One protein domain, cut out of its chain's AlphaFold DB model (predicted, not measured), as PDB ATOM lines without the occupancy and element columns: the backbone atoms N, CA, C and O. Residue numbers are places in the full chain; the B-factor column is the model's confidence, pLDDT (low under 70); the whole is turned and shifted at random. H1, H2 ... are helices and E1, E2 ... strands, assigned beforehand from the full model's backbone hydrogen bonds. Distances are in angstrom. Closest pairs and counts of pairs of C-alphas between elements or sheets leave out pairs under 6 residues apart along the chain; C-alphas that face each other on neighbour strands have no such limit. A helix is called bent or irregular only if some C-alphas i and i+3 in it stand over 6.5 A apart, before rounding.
ATOM      1  N   THR A   3     282.848 304.026 303.241       95.88
ATOM      2  CA  THR A   3     282.172 303.304 302.157       95.88
ATOM      3  C   THR A   3     282.773 301.911 302.039       95.88
ATOM      4  O   THR A   3     283.995 301.758 302.113       95.88
ATOM      5  N   VAL A   4     281.925 300.896 301.890       96.81
ATOM      6  CA  VAL A   4     282.332 299.497 301.737       96.81
ATOM      7  C   VAL A   4     281.669 298.905 300.503       96.81
ATOM      8  O   VAL A   4     280.454 298.989 300.353       96.81
ATOM      9  N   GLU A   5     282.473 298.276 299.652       97.56
ATOM     10  CA  GLU A   5     282.011 297.462 298.529       97.56
ATOM     11  C   GLU A   5     282.175 295.989 298.913       97.56
ATOM     12  O   GLU A   5     283.251 295.572 299.355       97.56
ATOM     13  N   ILE A   6     281.103 295.212 298.787       96.31
ATOM     14  CA  ILE A   6     281.072 293.808 299.188       96.31
ATOM     15  C   ILE A   6     280.399 292.965 298.113       96.31
ATOM     16  O   ILE A   6     279.286 293.251 297.683       96.31
ATOM     17  N   GLU A   7     281.099 291.927 297.664       96.88
ATOM     18  CA  GLU A   7     280.557 290.948 296.726       96.88
ATOM     19  C   GLU A   7     279.785 289.862 297.483       96.88
ATOM     20  O   GLU A   7     280.312 289.244 298.416       96.88
ATOM     21  N   VAL A   8     278.541 289.640 297.069       94.25
ATOM     22  CA  VAL A   8     277.608 288.702 297.691       94.25
ATOM     23  C   VAL A   8     276.971 287.804 296.640       94.25
ATOM     24  O   VAL A   8     276.768 288.221 295.504       94.25
ATOM     25  N   LEU A   9     276.640 286.577 297.022       91.94
ATOM     26  CA  LEU A   9     275.841 285.676 296.205       91.94
ATOM     27  C   LEU A   9     274.369 285.913 296.536       91.94
ATOM     28  O   LEU A   9     273.962 285.741 297.687       91.94
ATOM     29  N   ARG A  10     273.565 286.289 295.543       90.31
ATOM     30  CA  ARG A  10     272.108 286.420 295.667       90.31
ATOM     31  C   ARG A  10     271.456 285.666 294.512       90.31
ATOM     32  O   ARG A  10     271.753 285.907 293.346       90.31
ATOM     33  N   GLY A  11     270.558 284.732 294.828       87.56
ATOM     34  CA  GLY A  11     270.048 283.798 293.820       87.56
ATOM     35  C   GLY A  11     271.186 282.963 293.221       87.56
ATOM     36  O   GLY A  11     271.908 282.302 293.959       87.56
ATOM     37  N   SER A  12     271.361 283.012 291.900       86.25
ATOM     38  CA  SER A  12     272.406 282.257 291.187       86.25
ATOM     39  C   SER A  12     273.601 283.114 290.752       86.25
ATOM     40  O   SER A  12     274.484 282.616 290.058       86.25
ATOM     41  N   GLU A  13     273.640 284.401 291.110       91.25
ATOM     42  CA  GLU A  13     274.651 285.337 290.612       91.25
ATOM     43  C   GLU A  13     275.373 286.060 291.752       91.25
ATOM     44  O   GLU A  13     274.793 286.400 292.786       91.25
ATOM     45  N   TRP A  14     276.669 286.299 291.546       94.06
ATOM     46  CA  TRP A  14     277.454 287.181 292.400       94.06
ATOM     47  C   TRP A  14     277.216 288.630 291.987       94.06
ATOM     48  O   TRP A  14     277.391 288.987 290.821       94.06
ATOM     49  N   GLU A  15     276.859 289.474 292.947       95.81
ATOM     50  CA  GLU A  15     276.649 290.904 292.745       95.81
ATOM     51  C   GLU A  15     277.460 291.734 293.743       95.81
ATOM     52  O   GLU A  15     277.805 291.285 294.836       95.81
ATOM     53  N   MET A  16     277.774 292.970 293.359       97.38
ATOM     54  CA  MET A  16     278.491 293.915 294.208       97.38
ATOM     55  C   MET A  16     277.499 294.865 294.878       97.38
ATOM     56  O   MET A  16     276.799 295.617 294.202       97.38
ATOM     57  N   LEU A  17     277.473 294.859 296.209       96.81
ATOM     58  CA  LEU A  17     276.710 295.801 297.018       96.81
ATOM     59  C   LEU A  17     277.621 296.917 297.526       96.81
ATOM     60  O   LEU A  17     278.767 296.675 297.910       96.81
ATOM     61  N   VAL A  18     277.088 298.135 297.573       97.31
ATOM     62  CA  VAL A  18     277.798 299.315 298.078       97.31
ATOM     63  C   VAL A  18     277.072 299.845 299.305       97.31
ATOM     64  O   VAL A  18     275.888 300.175 299.245       97.31
ATOM     65  N   PHE A  19     277.794 299.931 300.418       96.25
ATOM     66  CA  PHE A  19     277.328 300.515 301.668       96.25
ATOM     67  C   PHE A  19     278.035 301.841 301.912       96.25
ATOM     68  O   PHE A  19     279.229 301.868 302.211       96.25
ATOM     69  N   GLU A  20     277.296 302.936 301.800       95.12
ATOM     70  CA  GLU A  20     277.835 304.290 301.960       95.12
ATOM     71  C   GLU A  20     277.616 304.826 303.375       95.12
ATOM     72  O   GLU A  20     276.608 304.513 304.014       95.12
ATOM     73  N   ASP A  21     278.560 305.642 303.849       95.19
ATOM     74  CA  ASP A  21     278.493 306.370 305.122       95.19
ATOM     75  C   ASP A  21     278.165 305.505 306.346       95.19
ATOM     76  O   ASP A  21     277.523 305.947 307.300       95.19
ATOM     77  N   ILE A  22     278.644 304.261 306.344       96.44
ATOM     78  CA  ILE A  22     278.414 303.330 307.445       96.44
ATOM     79  C   ILE A  22     279.512 303.438 308.504       96.44
ATOM     80  O   ILE A  22     280.675 303.748 308.226       96.44
ATOM     81  N   GLU A  23     279.150 303.150 309.745       96.06
ATOM     82  CA  GLU A  23     280.092 302.939 310.840       96.06
ATOM     83  C   GLU A  23     280.505 301.478 310.956       96.06
ATOM     84  O   GLU A  23     281.679 301.180 311.165       96.06
ATOM     85  N   LYS A  24     279.533 300.574 310.807       96.00
ATOM     86  CA  LYS A  24     279.703 299.131 310.975       96.00
ATOM     87  C   LYS A  24     278.977 298.389 309.874       96.00
ATOM     88  O   LYS A  24     277.905 298.819 309.455       96.00
ATOM     89  N   LEU A  25     279.543 297.267 309.458       97.25
ATOM     90  CA  LEU A  25     278.914 296.321 308.553       97.25
ATOM     91  C   LEU A  25     278.758 294.992 309.284       97.25
ATOM     92  O   LEU A  25     279.745 294.316 309.565       97.25
ATOM     93  N   THR A  26     277.530 294.617 309.617       96.25
ATOM     94  CA  THR A  26     277.244 293.369 310.332       96.25
ATOM     95  C   THR A  26     276.475 292.400 309.453       96.25
ATOM     96  O   THR A  26     275.748 292.791 308.542       96.25
ATOM     97  N   LEU A  27     276.644 291.115 309.744       94.81
ATOM     98  CA  LEU A  27     276.000 290.009 309.065       94.81
ATOM     99  C   LEU A  27     275.205 289.194 310.079       94.81
ATOM    100  O   LEU A  27     275.739 288.755 311.099       94.81
ATOM    101  N   ALA A  28     273.938 288.958 309.772       92.06
ATOM    102  CA  ALA A  28     273.100 288.016 310.493       92.06
ATOM    103  C   ALA A  28     272.692 286.884 309.552       92.06
ATOM    104  O   ALA A  28     272.372 287.134 308.394       92.06
ATOM    105  N   GLY A  29     272.700 285.649 310.050       89.94
ATOM    106  CA  GLY A  29     272.221 284.471 309.329       89.94
ATOM    107  C   GLY A  29     270.991 283.885 310.007       89.94
ATOM    108  O   GLY A  29     270.951 283.784 311.234       89.94
ATOM    109  N   ALA A  30     270.006 283.491 309.210       86.69
ATOM    110  CA  ALA A  30     268.833 282.751 309.651       86.69
ATOM    111  C   ALA A  30     268.731 281.419 308.886       86.69
ATOM    112  O   ALA A  30     269.091 281.372 307.708       86.69
ATOM    113  N   PRO A  31     268.241 280.340 309.520       82.88
ATOM    114  CA  PRO A  31     267.935 279.102 308.811       82.88
ATOM    115  C   PRO A  31     266.908 279.323 307.691       82.88
ATOM    116  O   PRO A  31     265.913 280.020 307.886       82.88
ATOM    117  N   HIS A  32     267.141 278.687 306.550       81.81
ATOM    118  CA  HIS A  32     266.284 278.651 305.368       81.81
ATOM    119  C   HIS A  32     266.186 277.203 304.854       81.81
ATOM    120  O   HIS A  32     266.971 276.349 305.265       81.81
ATOM    121  N   GLU A  33     265.209 276.902 303.990       76.88
ATOM    122  CA  GLU A  33     265.005 275.542 303.453       76.88
ATOM    123  C   GLU A  33     266.271 275.024 302.753       76.88
ATOM    124  O   GLU A  33     266.737 273.916 303.014       76.88
ATOM    125  N   ASP A  34     266.896 275.897 301.971       70.94
ATOM    126  CA  ASP A  34     268.244 275.740 301.450       70.94
ATOM    127  C   ASP A  34     269.243 276.392 302.414       70.94
ATOM    128  O   ASP A  34     269.717 277.479 302.146       70.94
ATOM    129  N   GLY A  35     269.545 275.804 303.572       78.38
ATOM    130  CA  GLY A  35     270.671 276.218 304.434       78.38
ATOM    131  C   GLY A  35     270.543 277.569 305.163       78.38
ATOM    132  O   GLY A  35     269.705 277.702 306.051       78.38
ATOM    133  N   LEU A  36     271.458 278.521 304.925       84.31
ATOM    134  CA  LEU A  36     271.489 279.821 305.616       84.31
ATOM    135  C   LEU A  36     271.128 280.954 304.656       84.31
ATOM    136  O   LEU A  36     271.681 281.054 303.566       84.31
ATOM    137  N   LEU A  37     270.238 281.837 305.108       89.44
ATOM    138  CA  LEU A  37     269.940 283.098 304.445       89.44
ATOM    139  C   LEU A  37     270.481 284.247 305.287       89.44
ATOM    140  O   LEU A  37     270.169 284.381 306.475       89.44
ATOM    141  N   PHE A  38     271.289 285.085 304.660       92.25
ATOM    142  CA  PHE A  38     271.978 286.182 305.298       92.25
ATOM    143  C   PHE A  38     271.297 287.529 305.069       92.25
ATOM    144  O   PHE A  38     270.620 287.787 304.068       92.25
ATOM    145  N   THR A  39     271.511 288.414 306.037       95.50
ATOM    146  CA  THR A  39     271.149 289.828 306.002       95.50
ATOM    147  C   THR A  39     272.368 290.658 306.380       95.50
ATOM    148  O   THR A  39     272.894 290.511 307.488       95.50
ATOM    149  N   LEU A  40     272.802 291.537 305.478       96.50
ATOM    150  CA  LEU A  40     273.822 292.545 305.748       96.50
ATOM    151  C   LEU A  40     273.166 293.820 306.271       96.50
ATOM    152  O   LEU A  40     272.168 294.291 305.730       96.50
ATOM    153  N   THR A  41     273.744 294.395 307.318       97.62
ATOM    154  CA  THR A  41     273.316 295.676 307.881       97.62
ATOM    155  C   THR A  41     274.499 296.626 307.950       97.62
ATOM    156  O   THR A  41     275.448 296.414 308.702       97.62
ATOM    157  N   GLY A  42     274.424 297.696 307.167       97.50
ATOM    158  CA  GLY A  42     275.291 298.855 307.272       97.50
ATOM    159  C   GLY A  42     274.710 299.851 308.265       97.50
ATOM    160  O   GLY A  42     273.758 300.565 307.943       97.50
ATOM    161  N   THR A  43     275.263 299.893 309.473       97.31
ATOM    162  CA  THR A  43     274.813 300.814 310.522       97.31
ATOM    163  C   THR A  43     275.286 302.229 310.226       97.31
ATOM    164  O   THR A  43     276.478 302.431 309.995       97.31
ATOM    165  N   ARG A  44     274.375 303.201 310.282       95.44
ATOM    166  CA  ARG A  44     274.667 304.634 310.130       95.44
ATOM    167  C   ARG A  44     274.263 305.366 311.413       95.44
ATOM    168  O   ARG A  44     273.276 304.985 312.031       95.44
ATOM    169  N   ASP A  45     275.027 306.381 311.818       90.06
ATOM    170  CA  ASP A  45     274.801 307.088 313.095       90.06
ATOM    171  C   ASP A  45     273.612 308.066 313.002       90.06
ATOM    172  O   ASP A  45     272.665 308.004 313.782       90.06
ATOM    173  N   ASP A  46     273.604 308.900 311.959       90.12
ATOM    174  CA  ASP A  46     272.603 309.961 311.761       90.12
ATOM    175  C   ASP A  46     271.536 309.629 310.701       90.12
ATOM    176  O   ASP A  46     270.729 310.480 310.315       90.12
ATOM    177  N   GLN A  47     271.540 308.406 310.170       91.88
ATOM    178  CA  GLN A  47     270.653 307.982 309.086       91.88
ATOM    179  C   GLN A  47     270.087 306.586 309.352       91.88
ATOM    180  O   GLN A  47     270.667 305.822 310.123       91.88
ATOM    181  N   PRO A  48     268.978 306.204 308.695       95.94
ATOM    182  CA  PRO A  48     268.532 304.819 308.711       95.94
ATOM    183  C   PRO A  48     269.639 303.874 308.240       95.94
ATOM    184  O   PRO A  48     270.351 304.169 307.276       95.94
ATOM    185  N   ASN A  49     269.748 302.720 308.897       96.69
ATOM    186  CA  ASN A  49     270.656 301.664 308.465       96.69
ATOM    187  C   ASN A  49     270.315 301.226 307.039       96.69
ATOM    188  O   ASN A  49     269.143 301.078 306.685       96.69
ATOM    189  N   GLN A  50     271.345 300.953 306.247       97.12
ATOM    190  CA  GLN A  50     271.173 300.258 304.981       97.12
ATOM    191  C   GLN A  50     271.096 298.757 305.267       97.12
ATOM    192  O   GLN A  50     271.969 298.214 305.942       97.12
ATOM    193  N   VAL A  51     270.048 298.093 304.786       96.88
ATOM    194  CA  VAL A  51     269.798 296.672 305.054       96.88
ATOM    195  C   VAL A  51     269.612 295.939 303.737       96.88
ATOM    196  O   VAL A  51     268.739 296.292 302.951       96.88
ATOM    197  N   GLU A  52     270.403 294.893 303.537       96.81
ATOM    198  CA  GLU A  52     270.389 294.054 302.343       96.81
ATOM    199  C   GLU A  52     270.082 292.615 302.745       96.81
ATOM    200  O   GLU A  52     270.738 292.046 303.616       96.81
ATOM    201  N   THR A  53     269.065 292.021 302.124       94.31
ATOM    202  CA  THR A  53     268.553 290.681 302.464       94.31
ATOM    203  C   THR A  53     268.694 289.728 301.280       94.31
ATOM    204  O   THR A  53     269.133 290.126 300.197       94.31
ATOM    205  N   GLY A  54     268.331 288.458 301.481       91.19
ATOM    206  CA  GLY A  54     268.324 287.458 300.412       91.19
ATOM    207  C   GLY A  54     269.716 286.954 300.030       91.19
ATOM    208  O   GLY A  54     269.879 286.379 298.960       91.19
ATOM    209  N   ILE A  55     270.720 287.212 300.866       92.50
ATOM    210  CA  ILE A  55     272.113 286.883 300.576       92.50
ATOM    211  C   ILE A  55     272.353 285.420 300.937       92.50
ATOM    212  O   ILE A  55     272.019 284.989 302.035       92.50
ATOM    213  N   LEU A  56     272.931 284.660 300.022       90.06
ATOM    214  CA  LEU A  56     273.228 283.237 300.188       90.06
ATOM    215  C   LEU A  56     274.686 283.006 300.579       90.06
ATOM    216  O   LEU A  56     274.992 282.036 301.266       90.06
ATOM    217  N   ASP A  57     275.582 283.900 300.164       88.88
ATOM    218  CA  ASP A  57     276.990 283.853 300.545       88.88
ATOM    219  C   ASP A  57     277.666 285.221 300.409       88.88
ATOM    220  O   ASP A  57     277.134 286.143 299.786       88.88
ATOM    221  N   ILE A  58     278.860 285.344 300.977       90.75
ATOM    222  CA  ILE A  58     279.738 286.505 300.850       90.75
ATOM    223  C   ILE A  58     281.098 286.016 300.384       90.75
ATOM    224  O   ILE A  58     281.611 285.019 300.884       90.75
ATOM    225  N   ALA A  59     281.718 286.733 299.447       92.00
ATOM    226  CA  ALA A  59     283.017 286.316 298.956       92.00
ATOM    227  C   ALA A  59     284.053 286.368 300.087       92.00
ATOM    228  O   ALA A  59     284.200 287.394 300.753       92.00
ATOM    229  N   GLU A  60     284.819 285.287 300.263       90.75
ATOM    230  CA  GLU A  60     285.716 285.106 301.417       90.75
ATOM    231  C   GLU A  60     286.692 286.279 301.621       90.75
ATOM    232  O   GLU A  60     286.985 286.700 302.739       90.75
ATOM    233  N   ARG A  61     287.156 286.877 300.517       92.12
ATOM    234  CA  ARG A  61     288.047 288.050 300.515       92.12
ATOM    235  C   ARG A  61     287.450 289.295 301.187       92.12
ATOM    236  O   ARG A  61     288.196 290.203 301.542       92.12
ATOM    237  N   HIS A  62     286.130 289.346 301.338       94.12
ATOM    238  CA  HIS A  62     285.391 290.443 301.953       94.12
ATOM    239  C   HIS A  62     284.938 290.141 303.388       94.12
ATOM    240  O   HIS A  62     284.508 291.071 304.069       94.12
ATOM    241  N   GLU A  63     285.105 288.914 303.906       93.19
ATOM    242  CA  GLU A  63     284.826 288.607 305.321       93.19
ATOM    243  C   GLU A  63     285.544 289.556 306.302       93.19
ATOM    244  O   GLU A  63     284.904 289.988 307.263       93.19
ATOM    245  N   PRO A  64     286.814 289.972 306.083       94.31
ATOM    246  CA  PRO A  64     287.497 290.900 306.989       94.31
ATOM    247  C   PRO A  64     286.883 292.306 307.051       94.31
ATOM    248  O   PRO A  64     287.280 293.106 307.897       94.31
ATOM    249  N   LEU A  65     285.964 292.645 306.141       93.88
ATOM    250  CA  LEU A  65     285.262 293.931 306.146       93.88
ATOM    251  C   LEU A  65     284.118 293.954 307.169       93.88
ATOM    252  O   LEU A  65     283.699 295.044 307.573       93.88
ATOM    253  N   LEU A  66     283.639 292.775 307.582       94.94
ATOM    254  CA  LEU A  66     282.530 292.595 308.509       94.94
ATOM    255  C   LEU A  66     282.978 292.781 309.962       94.94
ATOM    256  O   LEU A  66     284.010 292.280 310.399       94.94
ATOM    257  N   ASP A  67     282.131 293.443 310.741       95.31
ATOM    258  CA  ASP A  67     282.288 293.623 312.185       95.31
ATOM    259  C   ASP A  67     281.773 292.409 312.989       95.31
ATOM    260  O   ASP A  67     281.887 292.359 314.215       95.31
ATOM    261  N   THR A  68     281.199 291.417 312.306       90.94
ATOM    262  CA  THR A  68     280.704 290.157 312.873       90.94
ATOM    263  C   THR A  68     281.243 288.972 312.076       90.94
ATOM    264  O   THR A  68     281.355 289.079 310.855       90.94
ATOM    265  N   PRO A  69     281.519 287.826 312.720       86.56
ATOM    266  CA  PRO A  69     281.941 286.629 312.002       86.56
ATOM    267  C   PRO A  69     280.839 286.140 311.058       86.56
ATOM    268  O   PRO A  69     279.652 286.268 311.370       86.56
ATOM    269  N   VAL A  70     281.228 285.527 309.938       86.69
ATOM    270  CA  VAL A  70     280.271 284.882 309.035       86.69
ATOM    271  C   VAL A  70     279.678 283.646 309.716       86.69
ATOM    272  O   VAL A  70     280.440 282.761 310.120       86.69
ATOM    273  N   PRO A  71     278.344 283.557 309.880       82.75
ATOM    274  CA  PRO A  71     277.716 282.352 310.396       82.75
ATOM    275  C   PRO A  71     277.931 281.203 309.413       82.75
ATOM    276  O   PRO A  71     277.650 281.321 308.225       82.75
ATOM    277  N   ARG A  72     278.422 280.077 309.925       81.25
ATOM    278  CA  ARG A  72     278.666 278.860 309.150       81.25
ATOM    279  C   ARG A  72     277.798 277.737 309.703       81.25
ATOM    280  O   ARG A  72     277.551 277.683 310.908       81.25
ATOM    281  N   ASN A  73     277.331 276.849 308.833       71.62
ATOM    282  CA  ASN A  73     276.624 275.634 309.230       71.62
ATOM    283  C   ASN A  73     277.571 274.622 309.909       71.62
ATOM    284  O   ASN A  73     278.781 274.841 310.004       71.62
ATOM    285  N   GLU A  74     277.029 273.491 310.365       69.50
ATOM    286  CA  GLU A  74     277.786 272.439 311.068       69.50
ATOM    287  C   GLU A  74     278.934 271.839 310.236       69.50
ATOM    288  O   GLU A  74     279.892 271.307 310.794       69.50
ATOM    289  N   CYS A  75     278.883 271.968 308.907       67.44
ATOM    290  CA  CYS A  75     279.958 271.564 308.002       67.44
ATOM    291  C   CYS A  75     281.048 272.638 307.830       67.44
ATOM    292  O   CYS A  75     281.983 272.439 307.058       67.44
ATOM    293  N   GLY A  76     280.947 273.773 308.531       64.81
ATOM    294  CA  GLY A  76     281.874 274.898 308.414       64.81
ATOM    295  C   GLY A  76     281.667 275.720 307.143       64.81
ATOM    296  O   GLY A  76     282.607 276.355 306.673       64.81
TER     297      GLY A  76
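Overview. This is residues 3 to 76 of the 86 residues of an uncharacterized protein of Halorientalis regularis (UniProt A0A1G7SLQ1). What shape do these coordinates make? One antiparallel sheet of five strands is folded back on itself into two leaves, the hairpin E1 and E2 facing the hairpin E4 and E3, with the bent strand E5 as the hinge between them. The short helix H1 packs on E1, and a tail without a named element, residues 66 to 76, follows it. What is it made of, and how large is it? The printed part has 74 residues, with five named strands and then one named helix along the chain, mostly strand, and the sheet's order is E2, E1, E5, E4, E3. It is compact, with a radius of gyration of the C-alphas of 12.1 A, yet elongated, spanning 38 by 21 by 21 A.

Arrangement. How does the first leaf form? E1, residues 3 to 10, and E2, residues 13 to 22, form an antiparallel hairpin at 153 degrees, with N 4 and O 19 2.9 A apart. How does the sheet continue? E3, residues 24 to 31, E4, residues 36 to 43, and E5, residues 50 to 58, form a meander, each strand the antiparallel neighbour of the one before; N 28 and O 39 are 3.0 A apart, N 40 and O 52 2.8 A. E5 bends by 99 degrees at residue 55, and its pairing is staggered: residues 50 to 55 pair with E4 and residues 55 to 58 with E1, where N 9 and O 57 are 2.8 A apart. Between the leaves, the closest C-alphas of E2 and E4 are those of Ile 22 and Thr 43, 5.4 A apart. Where is the helix? H1, residues 60 to 65, is on the sheet at a height of 7.8 A, only just over E1 with 3 of its C-alphas; its closest C-alpha pair with E1 is His 62 and Ile 6, 6.1 A. In H1, 0 of 2 O i to N i+4 pairs and 2 of 3 O i to N i+3 pairs are within hydrogen-bond range.

Along the chain. Where do the strands begin, and how long are they? E1 begins at C-alpha 3 (282.172, 303.304, 302.157) and is 20.7 A long; E2 is 24.9 A, E3 23.3 A, E4 21.8 A and E5 16.7 A. Where does the helix end? H1, 10.0 A long, ends at C-alpha 65 (285.262, 293.931, 306.146); it is irregular, with C-alphas 61 and 64 7.1 A apart.

Size, cuts and confidence. How far does it reach? The two C-alphas farthest apart are those of Asp 46 and Cys 75, 39.3 A. Is it unbroken and confident? The printed part has no cut, and no link is long. The mean pLDDT of the printed part is 90.8, and residues 74 to 76 are under 70.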